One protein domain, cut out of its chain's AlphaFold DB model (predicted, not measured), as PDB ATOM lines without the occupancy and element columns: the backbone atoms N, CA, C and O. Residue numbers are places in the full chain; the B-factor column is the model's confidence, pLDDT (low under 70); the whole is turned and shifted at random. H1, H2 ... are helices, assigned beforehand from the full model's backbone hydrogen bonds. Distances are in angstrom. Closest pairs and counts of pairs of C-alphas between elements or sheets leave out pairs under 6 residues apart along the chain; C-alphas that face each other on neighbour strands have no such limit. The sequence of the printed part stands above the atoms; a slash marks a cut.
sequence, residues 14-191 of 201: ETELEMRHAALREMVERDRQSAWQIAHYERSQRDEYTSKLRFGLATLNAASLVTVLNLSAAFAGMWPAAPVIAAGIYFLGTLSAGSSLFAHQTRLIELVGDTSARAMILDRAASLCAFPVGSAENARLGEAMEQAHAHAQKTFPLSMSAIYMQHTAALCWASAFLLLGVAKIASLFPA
ATOM      1  N   GLU A  14     132.517 186.042 220.344       79.88
ATOM      2  CA  GLU A  14     133.224 186.910 219.396       79.88
ATOM      3  C   GLU A  14     133.717 188.202 220.062       79.88
ATOM      4  O   GLU A  14     134.883 188.562 219.922       79.88
ATOM      5  N   THR A  15     132.875 188.851 220.869       80.88
ATOM      6  CA  THR A  15     133.230 190.066 221.618       80.88
ATOM      7  C   THR A  15     134.320 189.786 222.652       80.88
ATOM      8  O   THR A  15     135.249 190.577 222.813       80.88
ATOM      9  N   GLU A  16     134.260 188.638 223.329       82.88
ATOM     10  CA  GLU A  16     135.297 188.231 224.282       82.88
ATOM     11  C   GLU A  16     136.648 187.972 223.587       82.88
ATOM     12  O   GLU A  16     137.701 188.382 224.086       82.88
ATOM     13  N   LEU A  17     136.632 187.329 222.415       83.00
ATOM     14  CA  LEU A  17     137.825 187.076 221.604       83.00
ATOM     15  C   LEU A  17     138.462 188.384 221.106       83.00
ATOM     16  O   LEU A  17     139.679 188.552 221.205       83.00
ATOM     17  N   GLU A  18     137.651 189.324 220.618       82.69
ATOM     18  CA  GLU A  18     138.106 190.645 220.176       82.69
ATOM     19  C   GLU A  18     138.721 191.452 221.324       82.69
ATOM     20  O   GLU A  18     139.801 192.022 221.161       82.69
ATOM     21  N   MET A  19     138.095 191.445 222.505       85.94
ATOM     22  CA  MET A  19     138.638 192.103 223.697       85.94
ATOM     23  C   MET A  19     139.989 191.510 224.114       85.94
ATOM     24  O   MET A  19     140.923 192.257 224.418       85.94
ATOM     25  N   ARG A  20     140.133 190.179 224.086       85.19
ATOM     26  CA  ARG A  20     141.409 189.503 224.380       85.19
ATOM     27  C   ARG A  20     142.487 189.851 223.353       85.19
ATOM     28  O   ARG A  20     143.633 190.086 223.733       85.19
ATOM     29  N   HIS A  21     142.133 189.919 222.071       85.25
ATOM     30  CA  HIS A  21     143.066 190.287 221.001       85.25
ATOM     31  C   HIS A  21     143.502 191.754 221.095       85.25
ATOM     32  O   HIS A  21     144.682 192.064 220.928       85.25
ATOM     33  N   ALA A  22     142.577 192.655 221.433       87.00
ATOM     34  CA  ALA A  22     142.878 194.061 221.691       87.00
ATOM     35  C   ALA A  22     143.831 194.227 222.886       87.00
ATOM     36  O   ALA A  22     144.837 194.928 222.770       87.00
ATOM     37  N   ALA A  23     143.573 193.521 223.992       88.38
ATOM     38  CA  ALA A  23     144.447 193.524 225.163       88.38
ATOM     39  C   ALA A  23     145.848 192.975 224.840       88.38
ATOM     40  O   ALA A  23     146.851 193.577 225.222       88.38
ATOM     41  N   LEU A  24     145.937 191.874 224.083       88.75
ATOM     42  CA  LEU A  24     147.214 191.316 223.632       88.75
ATOM     43  C   LEU A  24     148.001 192.329 222.793       88.75
ATOM     44  O   LEU A  24     149.196 192.516 223.012       88.75
ATOM     45  N   ARG A  25     147.336 193.007 221.854       90.31
ATOM     46  CA  ARG A  25     147.962 194.032 221.013       90.31
ATOM     47  C   ARG A  25     148.511 195.190 221.841       90.31
ATOM     48  O   ARG A  25     149.630 195.628 221.593       90.31
ATOM     49  N   GLU A  26     147.747 195.674 222.817       91.25
ATOM     50  CA  GLU A  26     148.188 196.748 223.708       91.25
ATOM     51  C   GLU A  26     149.388 196.317 224.565       91.25
ATOM     52  O   GLU A  26     150.363 197.063 224.688       91.25
ATOM     53  N   MET A  27     149.368 195.090 225.095       92.12
ATOM     54  CA  MET A  27     150.500 194.522 225.836       92.12
ATOM     55  C   MET A  27     151.764 194.431 224.974       92.12
ATOM     56  O   MET A  27     152.822 194.895 225.396       92.12
ATOM     57  N   VAL A  28     151.656 193.888 223.757       91.75
ATOM     58  CA  VAL A  28     152.792 193.759 222.830       91.75
ATOM     59  C   VAL A  28     153.337 195.131 222.433       91.75
ATOM     60  O   VAL A  28     154.552 195.317 222.387       91.75
ATOM     61  N   GLU A  29     152.471 196.117 222.199       92.12
ATOM     62  CA  GLU A  29     152.890 197.483 221.872       92.12
ATOM     63  C   GLU A  29     153.631 198.150 223.040       92.12
ATOM     64  O   GLU A  29     154.673 198.782 222.842       92.12
ATOM     65  N   ARG A  30     153.153 197.959 224.274       92.81
ATOM     66  CA  ARG A  30     153.843 198.435 225.479       92.81
ATOM     67  C   ARG A  30     155.214 197.776 225.643       92.81
ATOM     68  O   ARG A  30     156.196 198.467 225.924       92.81
ATOM     69  N   ASP A  31     155.296 196.464 225.446       91.44
ATOM     70  CA  ASP A  31     156.552 195.715 225.536       91.44
ATOM     71  C   ASP A  31     157.542 196.141 224.451       91.44
ATOM     72  O   ASP A  31     158.731 196.305 224.728       91.44
ATOM     73  N   ARG A  32     157.055 196.393 223.232       92.56
ATOM     74  CA  ARG A  32     157.843 196.922 222.113       92.56
ATOM     75  C   ARG A  32     158.443 198.286 222.443       92.56
ATOM     76  O   ARG A  32     159.644 198.484 222.263       92.56
ATOM     77  N   GLN A  33     157.633 199.215 222.953       94.12
ATOM     78  CA  GLN A  33     158.102 200.547 223.349       94.12
ATOM     79  C   GLN A  33     159.141 200.466 224.472       94.12
ATOM     80  O   GLN A  33     160.199 201.090 224.380       94.12
ATOM     81  N   SER A  34     158.875 199.650 225.494       92.38
ATOM     82  CA  SER A  34     159.811 199.399 226.595       92.38
ATOM     83  C   SER A  34     161.136 198.812 226.093       92.38
ATOM     84  O   SER A  34     162.212 199.290 226.452       92.38
ATOM     85  N   ALA A  35     161.087 197.829 225.189       89.69
ATOM     86  CA  ALA A  35     162.282 197.214 224.620       89.69
ATOM     87  C   ALA A  35     163.134 198.206 223.816       89.69
ATOM     88  O   ALA A  35     164.357 198.194 223.946       89.69
ATOM     89  N   TRP A  36     162.514 199.100 223.040       92.75
ATOM     90  CA  TRP A  36     163.235 200.167 222.340       92.75
ATOM     91  C   TRP A  36     163.853 201.184 223.296       92.75
ATOM     92  O   TRP A  36     164.998 201.586 223.091       92.75
ATOM     93  N   GLN A  37     163.146 201.574 224.360       93.19
ATOM     94  CA  GLN A  37     163.706 202.456 225.388       93.19
ATOM     95  C   GLN A  37     164.945 201.834 226.041       93.19
ATOM     96  O   GLN A  37     165.971 202.504 226.159       93.19
ATOM     97  N   ILE A  38     164.884 200.544 226.385       89.62
ATOM     98  CA  ILE A  38     166.026 199.798 226.928       89.62
ATOM     99  C   ILE A  38     167.164 199.745 225.904       89.62
ATOM    100  O   ILE A  38     168.292 200.094 226.235       89.62
ATOM    101  N   ALA A  39     166.891 199.381 224.649       88.50
ATOM    102  CA  ALA A  39     167.921 199.302 223.612       88.50
ATOM    103  C   ALA A  39     168.611 200.659 223.365       88.50
ATOM    104  O   ALA A  39     169.833 200.722 223.207       88.50
ATOM    105  N   HIS A  40     167.854 201.762 223.369       91.94
ATOM    106  CA  HIS A  40     168.412 203.111 223.259       91.94
ATOM    107  C   HIS A  40     169.263 203.487 224.472       91.94
ATOM    108  O   HIS A  40     170.359 204.027 224.299       91.94
ATOM    109  N   TYR A  41     168.786 203.176 225.677       90.12
ATOM    110  CA  TYR A  41     169.527 203.401 226.911       90.12
ATOM    111  C   TYR A  41     170.853 202.628 226.918       90.12
ATOM    112  O   TYR A  41     171.907 203.232 227.109       90.12
ATOM    113  N   GLU A  42     170.829 201.330 226.611       86.88
ATOM    114  CA  GLU A  42     172.023 200.479 226.562       86.88
ATOM    115  C   GLU A  42     173.012 200.932 225.485       86.88
ATOM    116  O   GLU A  42     174.225 200.942 225.697       86.88
ATOM    117  N   ARG A  43     172.517 201.387 224.328       86.81
ATOM    118  CA  ARG A  43     173.370 201.957 223.278       86.81
ATOM    119  C   ARG A  43     174.062 203.241 223.740       86.81
ATOM    120  O   ARG A  43     175.258 203.396 223.499       86.81
ATOM    121  N   SER A  44     173.336 204.131 224.419       88.00
ATOM    122  CA  SER A  44     173.909 205.354 224.994       88.00
ATOM    123  C   SER A  44     174.946 205.028 226.071       88.00
ATOM    124  O   SER A  44     176.043 205.587 226.061       88.00
ATOM    125  N   GLN A  45     174.632 204.083 226.962       84.31
ATOM    126  CA  GLN A  45     175.557 203.600 227.989       84.31
ATOM    127  C   GLN A  45     176.819 203.009 227.359       84.31
ATOM    128  O   GLN A  45     177.923 203.343 227.780       84.31
ATOM    129  N   ARG A  46     176.693 202.180 226.315       86.12
ATOM    130  CA  ARG A  46     177.839 201.612 225.592       86.12
ATOM    131  C   ARG A  46     178.767 202.702 225.075       86.12
ATOM    132  O   ARG A  46     179.980 202.567 225.224       86.12
ATOM    133  N   ASP A  47     178.234 203.747 224.454       81.94
ATOM    134  CA  ASP A  47     179.055 204.815 223.876       81.94
ATOM    135  C   ASP A  47     179.779 205.612 224.976       81.94
ATOM    136  O   ASP A  47     180.986 205.859 224.871       81.94
ATOM    137  N   GLU A  48     179.090 205.908 226.082       84.62
ATOM    138  CA  GLU A  48     179.683 206.554 227.255       84.62
ATOM    139  C   GLU A  48     180.772 205.684 227.905       84.62
ATOM    140  O   GLU A  48     181.897 206.147 228.122       84.62
ATOM    141  N   TYR A  49     180.483 204.407 228.171       81.25
ATOM    142  CA  TYR A  49     181.452 203.474 228.743       81.25
ATOM    143  C   TYR A  49     182.632 203.249 227.810       81.25
ATOM    144  O   TYR A  49     183.766 203.271 228.268       81.25
ATOM    145  N   THR A  50     182.413 203.098 226.505       78.25
ATOM    146  CA  THR A  50     183.504 202.926 225.533       78.25
ATOM    147  C   THR A  50     184.430 204.139 225.533       78.25
ATOM    148  O   THR A  50     185.651 203.978 225.497       78.25
ATOM    149  N   SER A  51     183.878 205.352 225.624       75.56
ATOM    150  CA  SER A  51     184.669 206.577 225.761       75.56
ATOM    151  C   SER A  51     185.509 206.567 227.045       75.56
ATOM    152  O   SER A  51     186.732 206.728 226.988       75.56
ATOM    153  N   LYS A  52     184.887 206.268 228.195       80.12
ATOM    154  CA  LYS A  52     185.577 206.163 229.494       80.12
ATOM    155  C   LYS A  52     186.649 205.069 229.504       80.12
ATOM    156  O   LYS A  52     187.737 205.297 230.021       80.12
ATOM    157  N   LEU A  53     186.381 203.910 228.898       78.75
ATOM    158  CA  LEU A  53     187.323 202.792 228.780       78.75
ATOM    159  C   LEU A  53     188.541 203.176 227.932       78.75
ATOM    160  O   LEU A  53     189.671 202.905 228.330       78.75
ATOM    161  N   ARG A  54     188.337 203.853 226.794       76.19
ATOM    162  CA  ARG A  54     189.436 204.348 225.944       76.19
ATOM    163  C   ARG A  54     190.284 205.390 226.662       76.19
ATOM    164  O   ARG A  54     191.510 205.319 226.602       76.19
ATOM    165  N   PHE A  55     189.647 206.322 227.369       78.88
ATOM    166  CA  PHE A  55     190.354 207.305 228.188       78.88
ATOM    167  C   PHE A  55     191.138 206.636 229.327       78.88
ATOM    168  O   PHE A  55     192.306 206.958 229.549       78.88
ATOM    169  N   GLY A  56     190.536 205.656 230.006       76.94
ATOM    170  CA  GLY A  56     191.187 204.858 231.042       76.94
ATOM    171  C   GLY A  56     192.402 204.093 230.516       76.94
ATOM    172  O   GLY A  56     193.464 204.159 231.126       76.94
ATOM    173  N   LEU A  57     192.295 203.449 229.348       75.69
ATOM    174  CA  LEU A  57     193.418 202.787 228.668       75.69
ATOM    175  C   LEU A  57     194.542 203.763 228.323       75.69
ATOM    176  O   LEU A  57     195.709 203.466 228.570       75.69
ATOM    177  N   ALA A  58     194.208 204.928 227.763       73.94
ATOM    178  CA  ALA A  58     195.195 205.957 227.450       73.94
ATOM    179  C   ALA A  58     195.916 206.438 228.720       73.94
ATOM    180  O   ALA A  58     197.141 206.547 228.732       73.94
ATOM    181  N   THR A  59     195.165 206.648 229.803       77.25
ATOM    182  CA  THR A  59     195.702 207.077 231.100       77.25
ATOM    183  C   THR A  59     196.587 206.001 231.729       77.25
ATOM    184  O   THR A  59     197.679 206.319 232.188       77.25
ATOM    185  N   LEU A  60     196.168 204.731 231.708       74.88
ATOM    186  CA  LEU A  60     196.965 203.607 232.207       74.88
ATOM    187  C   LEU A  60     198.264 203.448 231.415       74.88
ATOM    188  O   LEU A  60     199.321 203.316 232.014       74.88
ATOM    189  N   ASN A  61     198.215 203.530 230.084       73.75
ATOM    190  CA  ASN A  61     199.419 203.459 229.255       73.75
ATOM    191  C   ASN A  61     200.369 204.635 229.518       73.75
ATOM    192  O   ASN A  61     201.576 204.430 229.638       73.75
ATOM    193  N   ALA A  62     199.837 205.855 229.656       74.94
ATOM    194  CA  ALA A  62     200.633 207.027 230.011       74.94
ATOM    195  C   ALA A  62     201.265 206.879 231.406       74.94
ATOM    196  O   ALA A  62     202.461 207.115 231.565       74.94
ATOM    197  N   ALA A  63     200.495 206.430 232.400       78.62
ATOM    198  CA  ALA A  63     200.980 206.186 233.755       78.62
ATOM    199  C   ALA A  63     202.047 205.081 233.792       78.62
ATOM    200  O   ALA A  63     203.081 205.261 234.435       78.62
ATOM    201  N   SER A  64     201.851 203.976 233.067       73.44
ATOM    202  CA  SER A  64     202.839 202.899 232.941       73.44
ATOM    203  C   SER A  64     204.131 203.401 232.296       73.44
ATOM    204  O   SER A  64     205.212 203.129 232.817       73.44
ATOM    205  N   LEU A  65     204.046 204.195 231.222       74.31
ATOM    206  CA  LEU A  65     205.218 204.789 230.572       74.31
ATOM    207  C   LEU A  65     205.980 205.724 231.522       74.31
ATOM    208  O   LEU A  65     207.193 205.596 231.668       74.31
ATOM    209  N   VAL A  66     205.272 206.625 232.208       79.38
ATOM    210  CA  VAL A  66     205.864 207.539 233.200       79.38
ATOM    211  C   VAL A  66     206.516 206.758 234.341       79.38
ATOM    212  O   VAL A  66     207.616 207.100 234.766       79.38
ATOM    213  N   THR A  67     205.871 205.691 234.813       74.38
ATOM    214  CA  THR A  67     206.397 204.836 235.883       74.38
ATOM    215  C   THR A  67     207.694 204.160 235.446       74.38
ATOM    216  O   THR A  67     208.685 204.246 236.165       74.38
ATOM    217  N   VAL A  68     207.736 203.564 234.249       70.56
ATOM    218  CA  VAL A  68     208.945 202.924 233.696       70.56
ATOM    219  C   VAL A  68     210.081 203.930 233.491       70.56
ATOM    220  O   VAL A  68     211.222 203.646 233.854       70.56
ATOM    221  N   LEU A  69     209.786 205.122 232.965       73.44
ATOM    222  CA  LEU A  69     210.797 206.163 232.764       73.44
ATOM    223  C   LEU A  69     211.359 206.667 234.102       73.44
ATOM    224  O   LEU A  69     212.578 206.746 234.266       73.44
ATOM    225  N   ASN A  70     210.497 206.923 235.089       78.06
ATOM    226  CA  ASN A  70     210.916 207.397 236.410       78.06
ATOM    227  C   ASN A  70     211.596 206.316 237.258       78.06
ATOM    228  O   ASN A  70     212.432 206.651 238.093       78.06
ATOM    229  N   LEU A  71     211.292 205.035 237.036       70.88
ATOM    230  CA  LEU A  71     211.934 203.913 237.727       70.88
ATOM    231  C   LEU A  71     213.456 203.921 237.550       70.88
ATOM    232  O   LEU A  71     214.191 203.641 238.494       70.88
ATOM    233  N   SER A  72     213.935 204.291 236.364       65.50
ATOM    234  CA  SER A  72     215.373 204.359 236.083       65.50
ATOM    235  C   SER A  72     216.089 205.464 236.878       65.50
ATOM    236  O   SER A  72     217.203 205.257 237.353       65.50
ATOM    237  N   ALA A  73     215.433 206.610 237.080       70.31
ATOM    238  CA  ALA A  73     216.004 207.762 237.776       70.31
ATOM    239  C   ALA A  73     215.818 207.691 239.302       70.31
ATOM    240  O   ALA A  73     216.736 208.010 240.057       70.31
ATOM    241  N   ALA A  74     214.649 207.247 239.773       69.88
ATOM    242  CA  ALA A  74     214.302 207.204 241.195       69.88
ATOM    243  C   ALA A  74     215.074 206.128 241.978       69.88
ATOM    244  O   ALA A  74     215.200 206.213 243.202       69.88
ATOM    245  N   PHE A  75     215.608 205.123 241.283       68.88
ATOM    246  CA  PHE A  75     216.246 203.970 241.907       68.88
ATOM    247  C   PHE A  75     217.714 203.775 241.505       68.88
ATOM    248  O   PHE A  75     218.227 202.652 241.484       68.88
ATOM    249  N   ALA A  76     218.418 204.881 241.257       68.19
ATOM    250  CA  ALA A  76     219.871 204.871 241.144       68.19
ATOM    251  C   ALA A  76     220.512 204.201 242.383       68.19
ATOM    252  O   ALA A  76     220.120 204.465 243.526       68.19
ATOM    253  N   GLY A  77     221.476 203.305 242.150       70.88
ATOM    254  CA  GLY A  77     222.190 202.563 243.200       70.88
ATOM    255  C   GLY A  77     221.560 201.232 243.633       70.88
ATOM    256  O   GLY A  77     222.115 200.570 244.504       70.88
ATOM    257  N   MET A  78     220.434 200.815 243.042       74.25
ATOM    258  CA  MET A  78     219.901 199.458 243.230       74.25
ATOM    259  C   MET A  78     220.506 198.459 242.241       74.25
ATOM    260  O   MET A  78     221.018 198.838 241.187       74.25
ATOM    261  N   TRP A  79     220.373 197.167 242.552       75.81
ATOM    262  CA  TRP A  79     220.710 196.096 241.619       75.81
ATOM    263  C   TRP A  79     219.911 196.249 240.306       75.81
ATOM    264  O   TRP A  79     218.677 196.261 240.353       75.81
ATOM    265  N   PRO A  80     220.566 196.365 239.133       76.69
ATOM    266  CA  PRO A  80     219.905 196.691 237.865       76.69
ATOM    267  C   PRO A  80     218.872 195.660 237.397       76.69
ATOM    268  O   PRO A  80     217.988 196.006 236.615       76.69
ATOM    269  N   ALA A  81     218.926 194.418 237.887       81.88
ATOM    270  CA  ALA A  81     217.923 193.407 237.556       81.88
ATOM    271  C   ALA A  81     216.546 193.718 238.173       81.88
ATOM    272  O   ALA A  81     215.523 193.455 237.540       81.88
ATOM    273  N   ALA A  82     216.491 194.321 239.367       81.44
ATOM    274  CA  ALA A  82     215.230 194.564 240.070       81.44
ATOM    275  C   ALA A  82     214.297 195.552 239.331       81.44
ATOM    276  O   ALA A  82     213.127 195.211 239.144       81.44
ATOM    277  N   PRO A  83     214.767 196.717 238.826       82.12
ATOM    278  CA  PRO A  83     213.956 197.590 237.976       82.12
ATOM    279  C   PRO A  83     213.464 196.918 236.690       82.12
ATOM    280  O   PRO A  83     212.324 197.139 236.291       82.12
ATOM    281  N   VAL A  84     214.290 196.074 236.058       84.19
ATOM    282  CA  VAL A  84     213.926 195.366 234.818       84.19
ATOM    283  C   VAL A  84     212.832 194.328 235.079       84.19
ATOM    284  O   VAL A  84     211.835 194.292 234.359       84.19
ATOM    285  N   ILE A  85     212.972 193.523 236.137       86.38
ATOM    286  CA  ILE A  85     211.956 192.539 236.538       86.38
ATOM    287  C   ILE A  85     210.658 193.252 236.927       86.38
ATOM    288  O   ILE A  85     209.585 192.869 236.461       86.38
ATOM    289  N   ALA A  86     210.743 194.321 237.722       85.75
ATOM    290  CA  ALA A  86     209.577 195.110 238.107       85.75
ATOM    291  C   ALA A  86     208.862 195.700 236.884       85.75
ATOM    292  O   ALA A  86     207.640 195.602 236.799       85.75
ATOM    293  N   ALA A  87     209.600 196.243 235.910       84.06
ATOM    294  CA  ALA A  87     209.033 196.734 234.655       84.06
ATOM    295  C   ALA A  87     208.313 195.618 233.873       84.06
ATOM    296  O   ALA A  87     207.211 195.840 233.369       84.06
ATOM    297  N   GLY A  88     208.879 194.407 233.831       86.25
ATOM    298  CA  GLY A  88     208.231 193.235 233.236       86.25
ATOM    299  C   GLY A  88     206.917 192.855 233.927       86.25
ATOM    300  O   GLY A  88     205.902 192.648 233.260       86.25
ATOM    301  N   ILE A  89     206.895 192.832 235.263       88.12
ATOM    302  CA  ILE A  89     205.678 192.560 236.047       88.12
ATOM    303  C   ILE A  89     204.628 193.666 235.825       88.12
ATOM    304  O   ILE A  89     203.446 193.372 235.635       88.12
ATOM    305  N   TYR A  90     205.045 194.935 235.781       85.00
ATOM    306  CA  TYR A  90     204.168 196.066 235.457       85.00
ATOM    307  C   TYR A  90     203.531 195.945 234.076       85.00
ATOM    308  O   TYR A  90     202.338 196.220 233.906       85.00
ATOM    309  N   PHE A  91     204.326 195.532 233.088       85.56
ATOM    310  CA  PHE A  91     203.859 195.310 231.730       85.56
ATOM    311  C   PHE A  91     202.813 194.191 231.681       85.56
ATOM    312  O   PHE A  91     201.741 194.392 231.112       85.56
ATOM    313  N   LEU A  92     203.057 193.067 232.365       88.38
ATOM    314  CA  LEU A  92     202.076 191.984 232.496       88.38
ATOM    315  C   LEU A  92     200.771 192.465 233.147       88.38
ATOM    316  O   LEU A  92     199.697 192.209 232.608       88.38
ATOM    317  N   GLY A  93     200.853 193.232 234.239       86.00
ATOM    318  CA  GLY A  93     199.669 193.815 234.877       86.00
ATOM    319  C   GLY A  93     198.883 194.738 233.940       86.00
ATOM    320  O   GLY A  93     197.655 194.688 233.896       86.00
ATOM    321  N   THR A  94     199.589 195.523 233.120       85.69
ATOM    322  CA  THR A  94     198.976 196.400 232.108       85.69
ATOM    323  C   THR A  94     198.262 195.592 231.019       85.69
ATOM    324  O   THR A  94     197.134 195.925 230.654       85.69
ATOM    325  N   LEU A  95     198.862 194.495 230.537       86.62
ATOM    326  CA  LEU A  95     198.226 193.588 229.573       86.62
ATOM    327  C   LEU A  95     196.978 192.906 230.150       86.62
ATOM    328  O   LEU A  95     195.957 192.819 229.465       86.62
ATOM    329  N   SER A  96     197.024 192.456 231.408       86.50
ATOM    330  CA  SER A  96     195.860 191.887 232.099       86.50
ATOM    331  C   SER A  96     194.731 192.908 232.258       86.50
ATOM    332  O   SER A  96     193.576 192.594 231.963       86.50
ATOM    333  N   ALA A  97     195.054 194.149 232.638       83.56
ATOM    334  CA  ALA A  97     194.079 195.235 232.711       83.56
ATOM    335  C   ALA A  97     193.463 195.521 231.331       83.56
ATOM    336  O   ALA A  97     192.240 195.566 231.205       83.56
ATOM    337  N   GLY A  98     194.285 195.621 230.281       84.19
ATOM    338  CA  GLY A  98     193.815 195.792 228.905       84.19
ATOM    339  C   GLY A  98     192.892 194.662 228.441       84.19
ATOM    340  O   GLY A  98     191.858 194.918 227.826       84.19
ATOM    341  N   SER A  99     193.213 193.421 228.806       85.19
ATOM    342  CA  SER A  99     192.409 192.239 228.475       85.19
ATOM    343  C   SER A  99     191.059 192.235 229.197       85.19
ATOM    344  O   SER A  99     190.038 191.918 228.585       85.19
ATOM    345  N   SER A 100     191.020 192.643 230.473       84.06
ATOM    346  CA  SER A 100     189.764 192.839 231.214       84.06
ATOM    347  C   SER A 100     188.872 193.893 230.547       84.06
ATOM    348  O   SER A 100     187.677 193.672 230.351       84.06
ATOM    349  N   LEU A 101     189.465 195.017 230.128       82.62
ATOM    350  CA  LEU A 101     188.748 196.103 229.456       82.62
ATOM    351  C   LEU A 101     188.189 195.650 228.099       82.62
ATOM    352  O   LEU A 101     187.038 195.951 227.786       82.62
ATOM    353  N   PHE A 102     188.958 194.870 227.333       82.00
ATOM    354  CA  PHE A 102     188.484 194.262 226.088       82.00
ATOM    355  C   PHE A 102     187.309 193.305 226.332       82.00
ATOM    356  O   PHE A 102     186.293 193.396 225.645       82.00
ATOM    357  N   ALA A 103     187.398 192.441 227.348       82.75
ATOM    358  CA  ALA A 103     186.306 191.541 227.718       82.75
ATOM    359  C   ALA A 103     185.026 192.310 228.103       82.75
ATOM    360  O   ALA A 103     183.928 191.935 227.687       82.75
ATOM    361  N   HIS A 104     185.156 193.420 228.838       81.88
ATOM    362  CA  HIS A 104     184.035 194.312 229.145       81.88
ATOM    363  C   HIS A 104     183.435 194.970 227.900       81.88
ATOM    364  O   HIS A 104     182.212 195.010 227.762       81.88
ATOM    365  N   GLN A 105     184.266 195.450 226.974       83.06
ATOM    366  CA  GLN A 105     183.781 196.064 225.740       83.06
ATOM    367  C   GLN A 105     183.005 195.061 224.876       83.06
ATOM    368  O   GLN A 105     181.918 195.386 224.399       83.06
ATOM    369  N   THR A 106     183.522 193.842 224.710       84.06
ATOM    370  CA  THR A 106     182.831 192.773 223.975       84.06
ATOM    371  C   THR A 106     181.473 192.473 224.598       84.06
ATOM    372  O   THR A 106     180.473 192.419 223.885       84.06
ATOM    373  N   ARG A 107     181.398 192.399 225.932       82.88
ATOM    374  CA  ARG A 107     180.131 192.155 226.629       82.88
ATOM    375  C   ARG A 107     179.108 193.274 226.421       82.88
ATOM    376  O   ARG A 107     177.933 192.983 226.232       82.88
ATOM    377  N   LEU A 108     179.532 194.538 226.431       83.50
ATOM    378  CA  LEU A 108     178.634 195.666 226.150       83.50
ATOM    379  C   LEU A 108     178.117 195.635 224.704       83.50
ATOM    380  O   LEU A 108     176.966 195.980 224.453       83.50
ATOM    381  N   ILE A 109     178.948 195.207 223.747       86.06
ATOM    382  CA  ILE A 109     178.526 195.029 222.350       86.06
ATOM    383  C   ILE A 109     177.475 193.917 222.245       86.06
ATOM    384  O   ILE A 109     176.445 194.131 221.610       86.06
ATOM    385  N   GLU A 110     177.708 192.770 222.890       86.31
ATOM    386  CA  GLU A 110     176.744 191.663 222.954       86.31
ATOM    387  C   GLU A 110     175.417 192.101 223.582       86.31
ATOM    388  O   GLU A 110     174.362 191.860 223.006       86.31
ATOM    389  N   LEU A 111     175.468 192.817 224.711       86.50
ATOM    390  CA  LEU A 111     174.289 193.321 225.420       86.50
ATOM    391  C   LEU A 111     173.427 194.236 224.538       86.50
ATOM    392  O   LEU A 111     172.204 194.087 224.473       86.50
ATOM    393  N   VAL A 112     174.061 195.171 223.827       88.06
ATOM    394  CA  VAL A 112     173.364 196.049 222.875       88.06
ATOM    395  C   VAL A 112     172.800 195.244 221.702       88.06
ATOM    396  O   VAL A 112     171.694 195.531 221.242       88.06
ATOM    397  N   GLY A 113     173.526 194.230 221.227       88.44
ATOM    398  CA  GLY A 113     173.055 193.311 220.192       88.44
ATOM    399  C   GLY A 113     171.796 192.553 220.614       88.44
ATOM    400  O   GLY A 113     170.798 192.588 219.898       88.44
ATOM    401  N   ASP A 114     171.811 191.944 221.799       89.31
ATOM    402  CA  ASP A 114     170.697 191.158 222.341       89.31
ATOM    403  C   ASP A 114     169.454 192.014 222.612       89.31
ATOM    404  O   ASP A 114     168.336 191.626 222.265       89.31
ATOM    405  N   THR A 115     169.631 193.202 223.196       89.31
ATOM    406  CA  THR A 115     168.515 194.125 223.473       89.31
ATOM    407  C   THR A 115     167.912 194.699 222.193       89.31
ATOM    408  O   THR A 115     166.687 194.771 222.075       89.31
ATOM    409  N   SER A 116     168.742 195.020 221.196       90.81
ATOM    410  CA  SER A 116     168.269 195.458 219.876       90.81
ATOM    411  C   SER A 116     167.550 194.333 219.128       90.81
ATOM    412  O   SER A 116     166.496 194.567 218.540       90.81
ATOM    413  N   ALA A 117     168.071 193.102 219.183       90.75
ATOM    414  CA  ALA A 117     167.426 191.936 218.585       90.75
ATOM    415  C   ALA A 117     166.046 191.684 219.209       90.75
ATOM    416  O   ALA A 117     165.066 191.513 218.484       90.75
ATOM    417  N   ARG A 118     165.934 191.758 220.543       91.75
ATOM    418  CA  ARG A 118     164.645 191.666 221.243       91.75
ATOM    419  C   ARG A 118     163.665 192.750 220.787       91.75
ATOM    420  O   ARG A 118     162.504 192.436 220.536       91.75
ATOM    421  N   ALA A 119     164.114 194.000 220.659       91.62
ATOM    422  CA  ALA A 119     163.267 195.094 220.186       91.62
ATOM    423  C   ALA A 119     162.754 194.849 218.754       91.62
ATOM    424  O   ALA A 119     161.568 195.026 218.497       91.62
ATOM    425  N   MET A 120     163.608 194.359 217.845       93.19
ATOM    426  CA  MET A 120     163.207 193.996 216.475       93.19
ATOM    427  C   MET A 120     162.214 192.826 216.437       93.19
ATOM    428  O   MET A 120     161.275 192.841 215.640       93.19
ATOM    429  N   ILE A 121     162.384 191.820 217.302       93.44
ATOM    430  CA  ILE A 121     161.441 190.697 217.408       93.44
ATOM    431  C   ILE A 121     160.075 191.188 217.902       93.44
ATOM    432  O   ILE A 121     159.052 190.778 217.358       93.44
ATOM    433  N   LEU A 122     160.040 192.095 218.883       92.69
ATOM    434  CA  LEU A 122     158.792 192.690 219.374       92.69
ATOM    435  C   LEU A 122     158.140 193.630 218.351       92.69
ATOM    436  O   LEU A 122     156.917 193.700 218.285       92.69
ATOM    437  N   ASP A 123     158.926 194.300 217.510       92.81
ATOM    438  CA  ASP A 123     158.410 195.091 216.387       92.81
ATOM    439  C   ASP A 123     157.721 194.190 215.348       92.81
ATOM    440  O   ASP A 123     156.589 194.445 214.924       92.81
ATOM    441  N   ARG A 124     158.343 193.043 215.039       92.94
ATOM    442  CA  ARG A 124     157.713 191.987 214.240       92.94
ATOM    443  C   ARG A 124     156.449 191.455 214.919       92.94
ATOM    444  O   ARG A 124     155.433 191.324 214.242       92.94
ATOM    445  N   ALA A 125     156.475 191.175 216.221       90.88
ATOM    446  CA  ALA A 125     155.305 190.702 216.966       90.88
ATOM    447  C   ALA A 125     154.140 191.707 216.891       90.88
ATOM    448  O   ALA A 125     153.025 191.324 216.546       90.88
ATOM    449  N   ALA A 126     154.401 193.000 217.085       92.25
ATOM    450  CA  ALA A 126     153.384 194.044 216.973       92.25
ATOM    451  C   ALA A 126     152.758 194.108 215.570       92.25
ATOM    452  O   ALA A 126     151.543 194.268 215.442       92.25
ATOM    453  N   SER A 127     153.558 193.910 214.514       90.81
ATOM    454  CA  SER A 127     153.031 193.818 213.145       90.81
ATOM    455  C   SER A 127     152.133 192.589 212.934       90.81
ATOM    456  O   SER A 127     151.143 192.663 212.207       90.81
ATOM    457  N   LEU A 128     152.426 191.474 213.614       91.44
ATOM    458  CA  LEU A 128     151.641 190.238 213.543       91.44
ATOM    459  C   LEU A 128     150.318 190.328 214.326       91.44
ATOM    460  O   LEU A 128     149.366 189.626 213.994       91.44
ATOM    461  N   CYS A 129     150.199 191.238 215.299       88.94
ATOM    462  CA  CYS A 129     148.933 191.501 215.997       88.94
ATOM    463  C   CYS A 129     147.848 192.122 215.096       88.94
ATOM    464  O   CYS A 129     146.682 192.165 215.488       88.94
ATOM    465  N   ALA A 130     148.196 192.610 213.899       87.38
ATOM    466  CA  ALA A 130     147.218 193.127 212.940       87.38
ATOM    467  C   ALA A 130     146.372 192.023 212.277       87.38
ATOM    468  O   ALA A 130     145.337 192.327 211.685       87.38
ATOM    469  N   PHE A 131     146.796 190.758 212.369       88.31
ATOM    470  CA  PHE A 131     146.118 189.628 211.739       88.31
ATOM    471  C   PHE A 131     145.061 189.002 212.664       88.31
ATOM    472  O   PHE A 131     145.234 188.996 213.888       88.31
ATOM    473  N   PRO A 132     143.970 188.451 212.098       82.38
ATOM    474  CA  PRO A 132     142.899 187.838 212.877       82.38
ATOM    475  C   PRO A 132     143.377 186.591 213.635       82.38
ATOM    476  O   PRO A 132     144.293 185.880 213.205       82.38
ATOM    477  N   VAL A 133     142.733 186.315 214.770       80.44
ATOM    478  CA  VAL A 133     142.987 185.122 215.589       80.44
ATOM    479  C   VAL A 133     142.684 183.855 214.787       80.44
ATOM    480  O   VAL A 133     141.686 183.788 214.076       80.44
ATOM    481  N   GLY A 134     143.567 182.856 214.874       77.31
ATOM    482  CA  GLY A 134     143.454 181.598 214.123       77.31
ATOM    483  C   GLY A 134     144.106 181.608 212.734       77.31
ATOM    484  O   GLY A 134     144.170 180.565 212.089       77.31
ATOM    485  N   SER A 135     144.633 182.749 212.280       87.69
ATOM    486  CA  SER A 135     145.477 182.815 211.079       87.69
ATOM    487  C   SER A 135     146.858 182.178 211.304       87.69
ATOM    488  O   SER A 135     147.345 182.081 212.436       87.69
ATOM    489  N   ALA A 136     147.530 181.777 210.221       88.25
ATOM    490  CA  ALA A 136     148.906 181.275 210.286       88.25
ATOM    491  C   ALA A 136     149.877 182.346 210.824       88.25
ATOM    492  O   ALA A 136     150.864 182.042 211.492       88.25
ATOM    493  N   GLU A 137     149.580 183.616 210.566       87.31
ATOM    494  CA  GLU A 137     150.298 184.779 211.071       87.31
ATOM    495  C   GLU A 137     150.165 184.919 212.591       87.31
ATOM    496  O   GLU A 137     151.142 185.268 213.256       87.31
ATOM    497  N   ASN A 138     149.005 184.576 213.158       82.38
ATOM    498  CA  ASN A 138     148.806 184.554 214.606       82.38
ATOM    499  C   ASN A 138     149.622 183.432 215.278       82.38
ATOM    500  O   ASN A 138     150.219 183.650 216.327       82.38
ATOM    501  N   ALA A 139     149.775 182.265 214.644       85.19
ATOM    502  CA  ALA A 139     150.688 181.235 215.157       85.19
ATOM    503  C   ALA A 139     152.147 181.741 215.217       85.19
ATOM    504  O   ALA A 139     152.845 181.539 216.212       85.19
ATOM    505  N   ARG A 140     152.581 182.501 214.201       89.75
ATOM    506  CA  ARG A 140     153.910 183.145 214.168       89.75
ATOM    507  C   ARG A 140     154.086 184.233 215.233       89.75
ATOM    508  O   ARG A 140     155.224 184.538 215.590       89.75
ATOM    509  N   LEU A 141     153.000 184.831 215.734       90.56
ATOM    510  CA  LEU A 141     153.056 185.768 216.860       90.56
ATOM    511  C   LEU A 141     153.523 185.050 218.132       90.56
ATOM    512  O   LEU A 141     154.404 185.560 218.820       90.56
ATOM    513  N   GLY A 142     152.983 183.858 218.407       88.19
ATOM    514  CA  GLY A 142     153.406 183.034 219.544       88.19
ATOM    515  C   GLY A 142     154.902 182.714 219.498       88.19
ATOM    516  O   GLY A 142     155.616 182.958 220.470       88.19
ATOM    517  N   GLU A 143     155.396 182.281 218.334       92.25
ATOM    518  CA  GLU A 143     156.825 182.008 218.113       92.25
ATOM    519  C   GLU A 143     157.699 183.255 218.327       92.25
ATOM    520  O   GLU A 143     158.757 183.183 218.954       92.25
ATOM    521  N   ALA A 144     157.267 184.418 217.827       91.19
ATOM    522  CA  ALA A 144     157.999 185.670 218.007       91.19
ATOM    523  C   ALA A 144     158.066 186.080 219.489       91.19
ATOM    524  O   ALA A 144     159.118 186.502 219.969       91.19
ATOM    525  N   MET A 145     156.972 185.915 220.235       92.56
ATOM    526  CA  MET A 145     156.937 186.202 221.671       92.56
ATOM    527  C   MET A 145     157.854 185.265 222.468       92.56
ATOM    528  O   MET A 145     158.576 185.721 223.359       92.56
ATOM    529  N   GLU A 146     157.900 183.980 222.116       91.44
ATOM    530  CA  GLU A 146     158.807 183.008 222.736       91.44
ATOM    531  C   GLU A 146     160.282 183.346 222.457       91.44
ATOM    532  O   GLU A 146     161.111 183.361 223.373       91.44
ATOM    533  N   GLN A 147     160.608 183.732 221.218       89.69
ATOM    534  CA  GLN A 147     161.948 184.204 220.854       89.69
ATOM    535  C   GLN A 147     162.343 185.466 221.633       89.69
ATOM    536  O   GLN A 147     163.463 185.552 222.147       89.69
ATOM    537  N   ALA A 148     161.431 186.434 221.775       88.69
ATOM    538  CA  ALA A 148     161.675 187.642 222.560       88.69
ATOM    539  C   ALA A 148     161.948 187.318 224.040       88.69
ATOM    540  O   ALA A 148     162.827 187.933 224.655       88.69
ATOM    541  N   HIS A 149     161.238 186.336 224.603       87.69
ATOM    542  CA  HIS A 149     161.450 185.874 225.972       87.69
ATOM    543  C   HIS A 149     162.818 185.198 226.151       87.69
ATOM    544  O   HIS A 149     163.532 185.499 227.110       87.69
ATOM    545  N   ALA A 150     163.237 184.356 225.204       86.81
ATOM    546  CA  ALA A 150     164.542 183.694 225.248       86.81
ATOM    547  C   ALA A 150     165.716 184.695 225.269       86.81
ATOM    548  O   ALA A 150     166.704 184.485 225.977       86.81
ATOM    549  N   HIS A 151     165.607 185.814 224.544       79.88
ATOM    550  CA  HIS A 151     166.622 186.877 224.580       79.88
ATOM    551  C   HIS A 151     166.676 187.617 225.923       79.88
ATOM    552  O   HIS A 151     167.760 188.019 226.344       79.88
ATOM    553  N   ALA A 152     165.550 187.757 226.630       75.69
ATOM    554  CA  ALA A 152     165.522 188.391 227.950       75.69
ATOM    555  C   ALA A 152     166.280 187.579 229.019       75.69
ATOM    556  O   ALA A 152     166.824 188.150 229.960       75.69
ATOM    557  N   GLN A 153     166.348 186.254 228.871       74.19
ATOM    558  CA  GLN A 153     167.036 185.385 229.829       74.19
ATOM    559  C   GLN A 153     168.568 185.387 229.661       74.19
ATOM    560  O   GLN A 153     169.294 185.162 230.627       74.19
ATOM    561  N   LYS A 154     169.089 185.676 228.459       70.56
ATOM    562  CA  LYS A 154     170.541 185.659 228.165       70.56
ATOM    563  C   LYS A 154     171.315 186.855 228.731       70.56
ATOM    564  O   LYS A 154     172.547 186.841 228.782       70.56
ATOM    565  N   THR A 155     170.609 187.895 229.159       61.06
ATOM    566  CA  THR A 155     171.197 189.205 229.451       61.06
ATOM    567  C   THR A 155     172.098 189.208 230.703       61.06
ATOM    568  O   THR A 155     172.996 190.041 230.804       61.06
ATOM    569  N   PHE A 156     171.970 188.229 231.613       55.50
ATOM    570  CA  PHE A 156     172.680 188.216 232.902       55.50
ATOM    571  C   PHE A 156     173.472 186.925 233.140       55.50
ATOM    572  O   PHE A 156     172.928 185.922 233.599       55.50
ATOM    573  N   PRO A 157     174.785 186.949 232.859       57.62
ATOM    574  CA  PRO A 157     175.712 186.939 233.997       57.62
ATOM    575  C   PRO A 157     176.883 187.933 233.875       57.62
ATOM    576  O   PRO A 157     177.342 188.276 232.783       57.62
ATOM    577  N   LEU A 158     177.393 188.375 235.032       58.97
ATOM    578  CA  LEU A 158     178.666 189.092 235.149       58.97
ATOM    579  C   LEU A 158     179.800 188.211 234.606       58.97
ATOM    580  O   LEU A 158     179.923 187.041 234.971       58.97
ATOM    581  N   SER A 159     180.654 188.780 233.753       70.88
ATOM    582  CA  SER A 159     181.874 188.114 233.291       70.88
ATOM    583  C   SER A 159     182.832 187.948 234.476       70.88
ATOM    584  O   SER A 159     183.599 188.848 234.816       70.88
ATOM    585  N   MET A 160     182.798 186.773 235.108       77.31
ATOM    586  CA  MET A 160     183.751 186.401 236.160       77.31
ATOM    587  C   MET A 160     185.198 186.499 235.658       77.31
ATOM    588  O   MET A 160     186.092 186.889 236.403       77.31
ATOM    589  N   SER A 161     185.430 186.226 234.368       76.50
ATOM    590  CA  SER A 161     186.747 186.360 233.738       76.50
ATOM    591  C   SER A 161     187.292 187.792 233.766       76.50
ATOM    592  O   SER A 161     188.475 187.973 234.053       76.50
ATOM    593  N   ALA A 162     186.459 188.814 233.535       78.12
ATOM    594  CA  ALA A 162     186.889 190.211 233.602       78.12
ATOM    595  C   ALA A 162     187.304 190.618 235.026       78.12
ATOM    596  O   ALA A 162     188.308 191.316 235.193       78.12
ATOM    597  N   ILE A 163     186.576 190.127 236.037       79.06
ATOM    598  CA  ILE A 163     186.875 190.346 237.460       79.06
ATOM    599  C   ILE A 163     188.210 189.687 237.833       79.06
ATOM    600  O   ILE A 163     189.080 190.335 238.414       79.06
ATOM    601  N   TYR A 164     188.426 188.426 237.443       82.50
ATOM    602  CA  TYR A 164     189.701 187.746 237.699       82.50
ATOM    603  C   TYR A 164     190.883 188.481 237.057       82.50
ATOM    604  O   TYR A 164     191.892 188.700 237.723       82.50
ATOM    605  N   MET A 165     190.740 188.939 235.810       83.25
ATOM    606  CA  MET A 165     191.781 189.704 235.108       83.25
ATOM    607  C   MET A 165     192.117 191.034 235.807       83.25
ATOM    608  O   MET A 165     193.286 191.419 235.853       83.25
ATOM    609  N   GLN A 166     191.125 191.719 236.393       83.75
ATOM    610  CA  GLN A 166     191.357 192.916 237.214       83.75
ATOM    611  C   GLN A 166     192.163 192.599 238.474       83.75
ATOM    612  O   GLN A 166     193.119 193.309 238.787       83.75
ATOM    613  N   HIS A 167     191.822 191.518 239.179       84.12
ATOM    614  CA  HIS A 167     192.582 191.095 240.354       84.12
ATOM    615  C   HIS A 167     194.015 190.694 239.997       84.12
ATOM    616  O   HIS A 167     194.945 191.089 240.699       84.12
ATOM    617  N   THR A 168     194.220 189.979 238.888       88.75
ATOM    618  CA  THR A 168     195.562 189.645 238.395       88.75
ATOM    619  C   THR A 168     196.375 190.904 238.101       88.75
ATOM    620  O   THR A 168     197.512 191.004 238.556       88.75
ATOM    621  N   ALA A 169     195.788 191.897 237.425       86.06
ATOM    622  CA  ALA A 169     196.456 193.169 237.159       86.06
ATOM    623  C   ALA A 169     196.878 193.885 238.454       86.06
ATOM    624  O   ALA A 169     198.031 194.305 238.583       86.06
ATOM    625  N   ALA A 170     195.977 193.959 239.438       85.31
ATOM    626  CA  ALA A 170     196.258 194.571 240.734       85.31
ATOM    627  C   ALA A 170     197.392 193.851 241.487       85.31
ATOM    628  O   ALA A 170     198.284 194.505 242.029       85.31
ATOM    629  N   LEU A 171     197.397 192.514 241.481       91.31
ATOM    630  CA  LEU A 171     198.459 191.710 242.092       91.31
ATOM    631  C   LEU A 171     199.809 191.905 241.388       91.31
ATOM    632  O   LEU A 171     200.839 191.996 242.058       91.31
ATOM    633  N   CYS A 172     199.824 192.020 240.057       90.44
ATOM    634  CA  CYS A 172     201.040 192.336 239.306       90.44
ATOM    635  C   CYS A 172     201.607 193.699 239.724       90.44
ATOM    636  O   CYS A 172     202.771 193.798 240.101       90.44
ATOM    637  N   TRP A 173     200.795 194.755 239.745       87.62
ATOM    638  CA  TRP A 173     201.285 196.075 240.152       87.62
ATOM    639  C   TRP A 173     201.756 196.109 241.612       87.62
ATOM    640  O   TRP A 173     202.830 196.640 241.897       87.62
ATOM    641  N   ALA A 174     201.013 195.484 242.530       87.56
ATOM    642  CA  ALA A 174     201.395 195.410 243.939       87.56
ATOM    643  C   ALA A 174     202.716 194.650 244.148       87.56
ATOM    644  O   ALA A 174     203.574 195.102 244.905       87.56
ATOM    645  N   SER A 175     202.912 193.529 243.450       90.69
ATOM    646  CA  SER A 175     204.153 192.747 243.536       90.69
ATOM    647  C   SER A 175     205.353 193.477 242.928       90.69
ATOM    648  O   SER A 175     206.441 193.421 243.501       90.69
ATOM    649  N   ALA A 176     205.164 194.229 241.841       86.25
ATOM    650  CA  ALA A 176     206.217 195.065 241.271       86.25
ATOM    651  C   ALA A 176     206.649 196.183 242.236       86.25
ATOM    652  O   ALA A 176     207.845 196.377 242.455       86.25
ATOM    653  N   PHE A 177     205.693 196.879 242.865       86.44
ATOM    654  CA  PHE A 177     205.998 197.867 243.908       86.44
ATOM    655  C   PHE A 177     206.723 197.243 245.102       86.44
ATOM    656  O   PHE A 177     207.706 197.807 245.583       86.44
ATOM    657  N   LEU A 178     206.265 196.077 245.564       88.19
ATOM    658  CA  LEU A 178     206.879 195.373 246.686       88.19
ATOM    659  C   LEU A 178     208.329 194.983 246.377       88.19
ATOM    660  O   LEU A 178     209.209 195.233 247.197       88.19
ATOM    661  N   LEU A 179     208.593 194.434 245.185       87.50
ATOM    662  CA  LEU A 179     209.938 194.069 244.735       87.50
ATOM    663  C   LEU A 179     210.889 195.271 244.771       87.50
ATOM    664  O   LEU A 179     211.992 195.176 245.304       87.50
ATOM    665  N   LEU A 180     210.451 196.411 244.236       83.94
ATOM    666  CA  LEU A 180     211.240 197.643 244.224       83.94
ATOM    667  C   LEU A 180     211.488 198.182 245.633       83.94
ATOM    668  O   LEU A 180     212.598 198.614 245.936       83.94
ATOM    669  N   GLY A 181     210.476 198.129 246.504       83.62
ATOM    670  CA  GLY A 181     210.606 198.520 247.906       83.62
ATOM    671  C   GLY A 181     211.639 197.670 248.645       83.62
ATOM    672  O   GLY A 181     212.531 198.213 249.295       83.62
ATOM    673  N   VAL A 182     211.575 196.344 248.486       85.19
ATOM    674  CA  VAL A 182     212.536 195.404 249.086       85.19
ATOM    675  C   VAL A 182     213.945 195.636 248.539       85.19
ATOM    676  O   VAL A 182     214.881 195.768 249.324       85.19
ATOM    677  N   ALA A 183     214.100 195.758 247.217       83.25
ATOM    678  CA  ALA A 183     215.394 196.021 246.588       83.25
ATOM    679  C   ALA A 183     216.003 197.351 247.063       83.25
ATOM    680  O   ALA A 183     217.206 197.431 247.325       83.25
ATOM    681  N   LYS A 184     215.174 198.389 247.241       82.62
ATOM    682  CA  LYS A 184     215.635 199.683 247.748       82.62
ATOM    683  C   LYS A 184     216.095 199.581 249.193       82.62
ATOM    684  O   LYS A 184     217.176 200.074 249.501       82.62
ATOM    685  N   ILE A 185     215.321 198.930 250.059       83.94
ATOM    686  CA  ILE A 185     215.701 198.717 251.461       83.94
ATOM    687  C   ILE A 185     217.010 197.923 251.534       83.94
ATOM    688  O   ILE A 185     217.924 198.345 252.232       83.94
ATOM    689  N   ALA A 186     217.147 196.844 250.758       81.81
ATOM    690  CA  ALA A 186     218.376 196.055 250.701       81.81
ATOM    691  C   ALA A 186     219.593 196.899 250.276       81.81
ATOM    692  O   ALA A 186     220.653 196.791 250.881       81.81
ATOM    693  N   SER A 187     219.430 197.812 249.309       78.62
ATOM    694  CA  SER A 187     220.516 198.710 248.879       78.62
ATOM    695  C   SER A 187     220.990 199.697 249.960       78.62
ATOM    696  O   SER A 187     222.106 200.202 249.870       78.62
ATOM    697  N   LEU A 188     220.170 199.976 250.984       81.19
ATOM    698  CA  LEU A 188     220.538 200.851 252.107       81.19
ATOM    699  C   LEU A 188     221.396 200.140 253.161       81.19
ATOM    700  O   LEU A 188     222.064 200.807 253.949       81.19
ATOM    701  N   PHE A 189     221.390 198.806 253.172       80.38
ATOM    702  CA  PHE A 189     222.194 197.984 254.066       80.38
ATOM    703  C   PHE A 189     223.267 197.273 253.237       80.38
ATOM    704  O   PHE A 189     223.076 196.115 252.859       80.38
ATOM    705  N   PRO A 190     224.383 197.952 252.899       64.69
ATOM    706  CA  PRO A 190     225.446 197.323 252.132       64.69
ATOM    707  C   PRO A 190     225.922 196.066 252.858       64.69
ATOM    708  O   PRO A 190     226.025 196.052 254.089       64.69
ATOM    709  N   ALA A 191     226.205 195.012 252.085       63.56
ATOM    710  CA  ALA A 191     226.753 193.783 252.635       63.56
ATOM    711  C   ALA A 191     227.953 194.129 253.528       63.56
ATOM    712  O   ALA A 191     228.793 194.952 253.141       63.56
TER     713      ALA A 191
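This is residues 14 to 191 of the 201 residues of an uncharacterized protein of Sphingomonas wittichii (UniProt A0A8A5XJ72). A long, thin rod of helices: the two longest, H1 and H2, fold back on each other as a helical hairpin, and the shorter H3 and H4 follow one another, end to end with a gap, along another side of H2. H2 is the middle of the rod, between H1 and the H3 and H4 row. The printed part has 178 residues with four named helices, in the order H1, H2, H3, H4, and no named strand; its class is all helix. It is extended, with a radius of gyration of the C-alphas of 27.6 A and spans of 99 by 23 by 19 A.

H1, the longest helix, holds residues 14 to 74 and measures 86.4 A from C-alpha 14 at (133.224, 186.910, 219.396) to C-alpha 74 at (214.302, 207.204, 241.195). H2, residues 81 to 128, measures 70.6 A. H3 holds residues 136 to 153, 27.0 A long. H4, residues 160 to 188, measures 42.6 A and ends at C-alpha 188 at (220.538, 200.851, 252.107).

H2 is the hub, touching the three other helices, each at a shallow tilt and running opposite ways. With H1 it forms a hairpin at 14 degrees, the closest C-alphas being those of Ala 35 and Ala 119, 5.0 A apart. H2 touches H4 with residues 82 to 104 alone, at 15 degrees; the closest C-alphas, of Gly 93 and Ala 169, are 4.0 A apart. H2 and H3 form a hairpin at 23 degrees, in which H2 touches H3 with residues 114 to 128 alone; the closest C-alphas, of Arg 118 and Ala 148, are 5.2 A apart. H1 is apart from H3 and H4, and H3 is apart from H4. In H2, H3 and H4 every O i to N i+4 pair is within hydrogen-bond range; in H1, 55 of 57 are.

The C-alphas of Glu 14 and Ala 191, the two farthest apart, are 99.5 A from each other. The printed part has no cut, and its three links between helices are short. The mean pLDDT of the printed part is 83.3; residue 72 and residues 74 to 76, 155 to 158 and 190 to 191 are under 70.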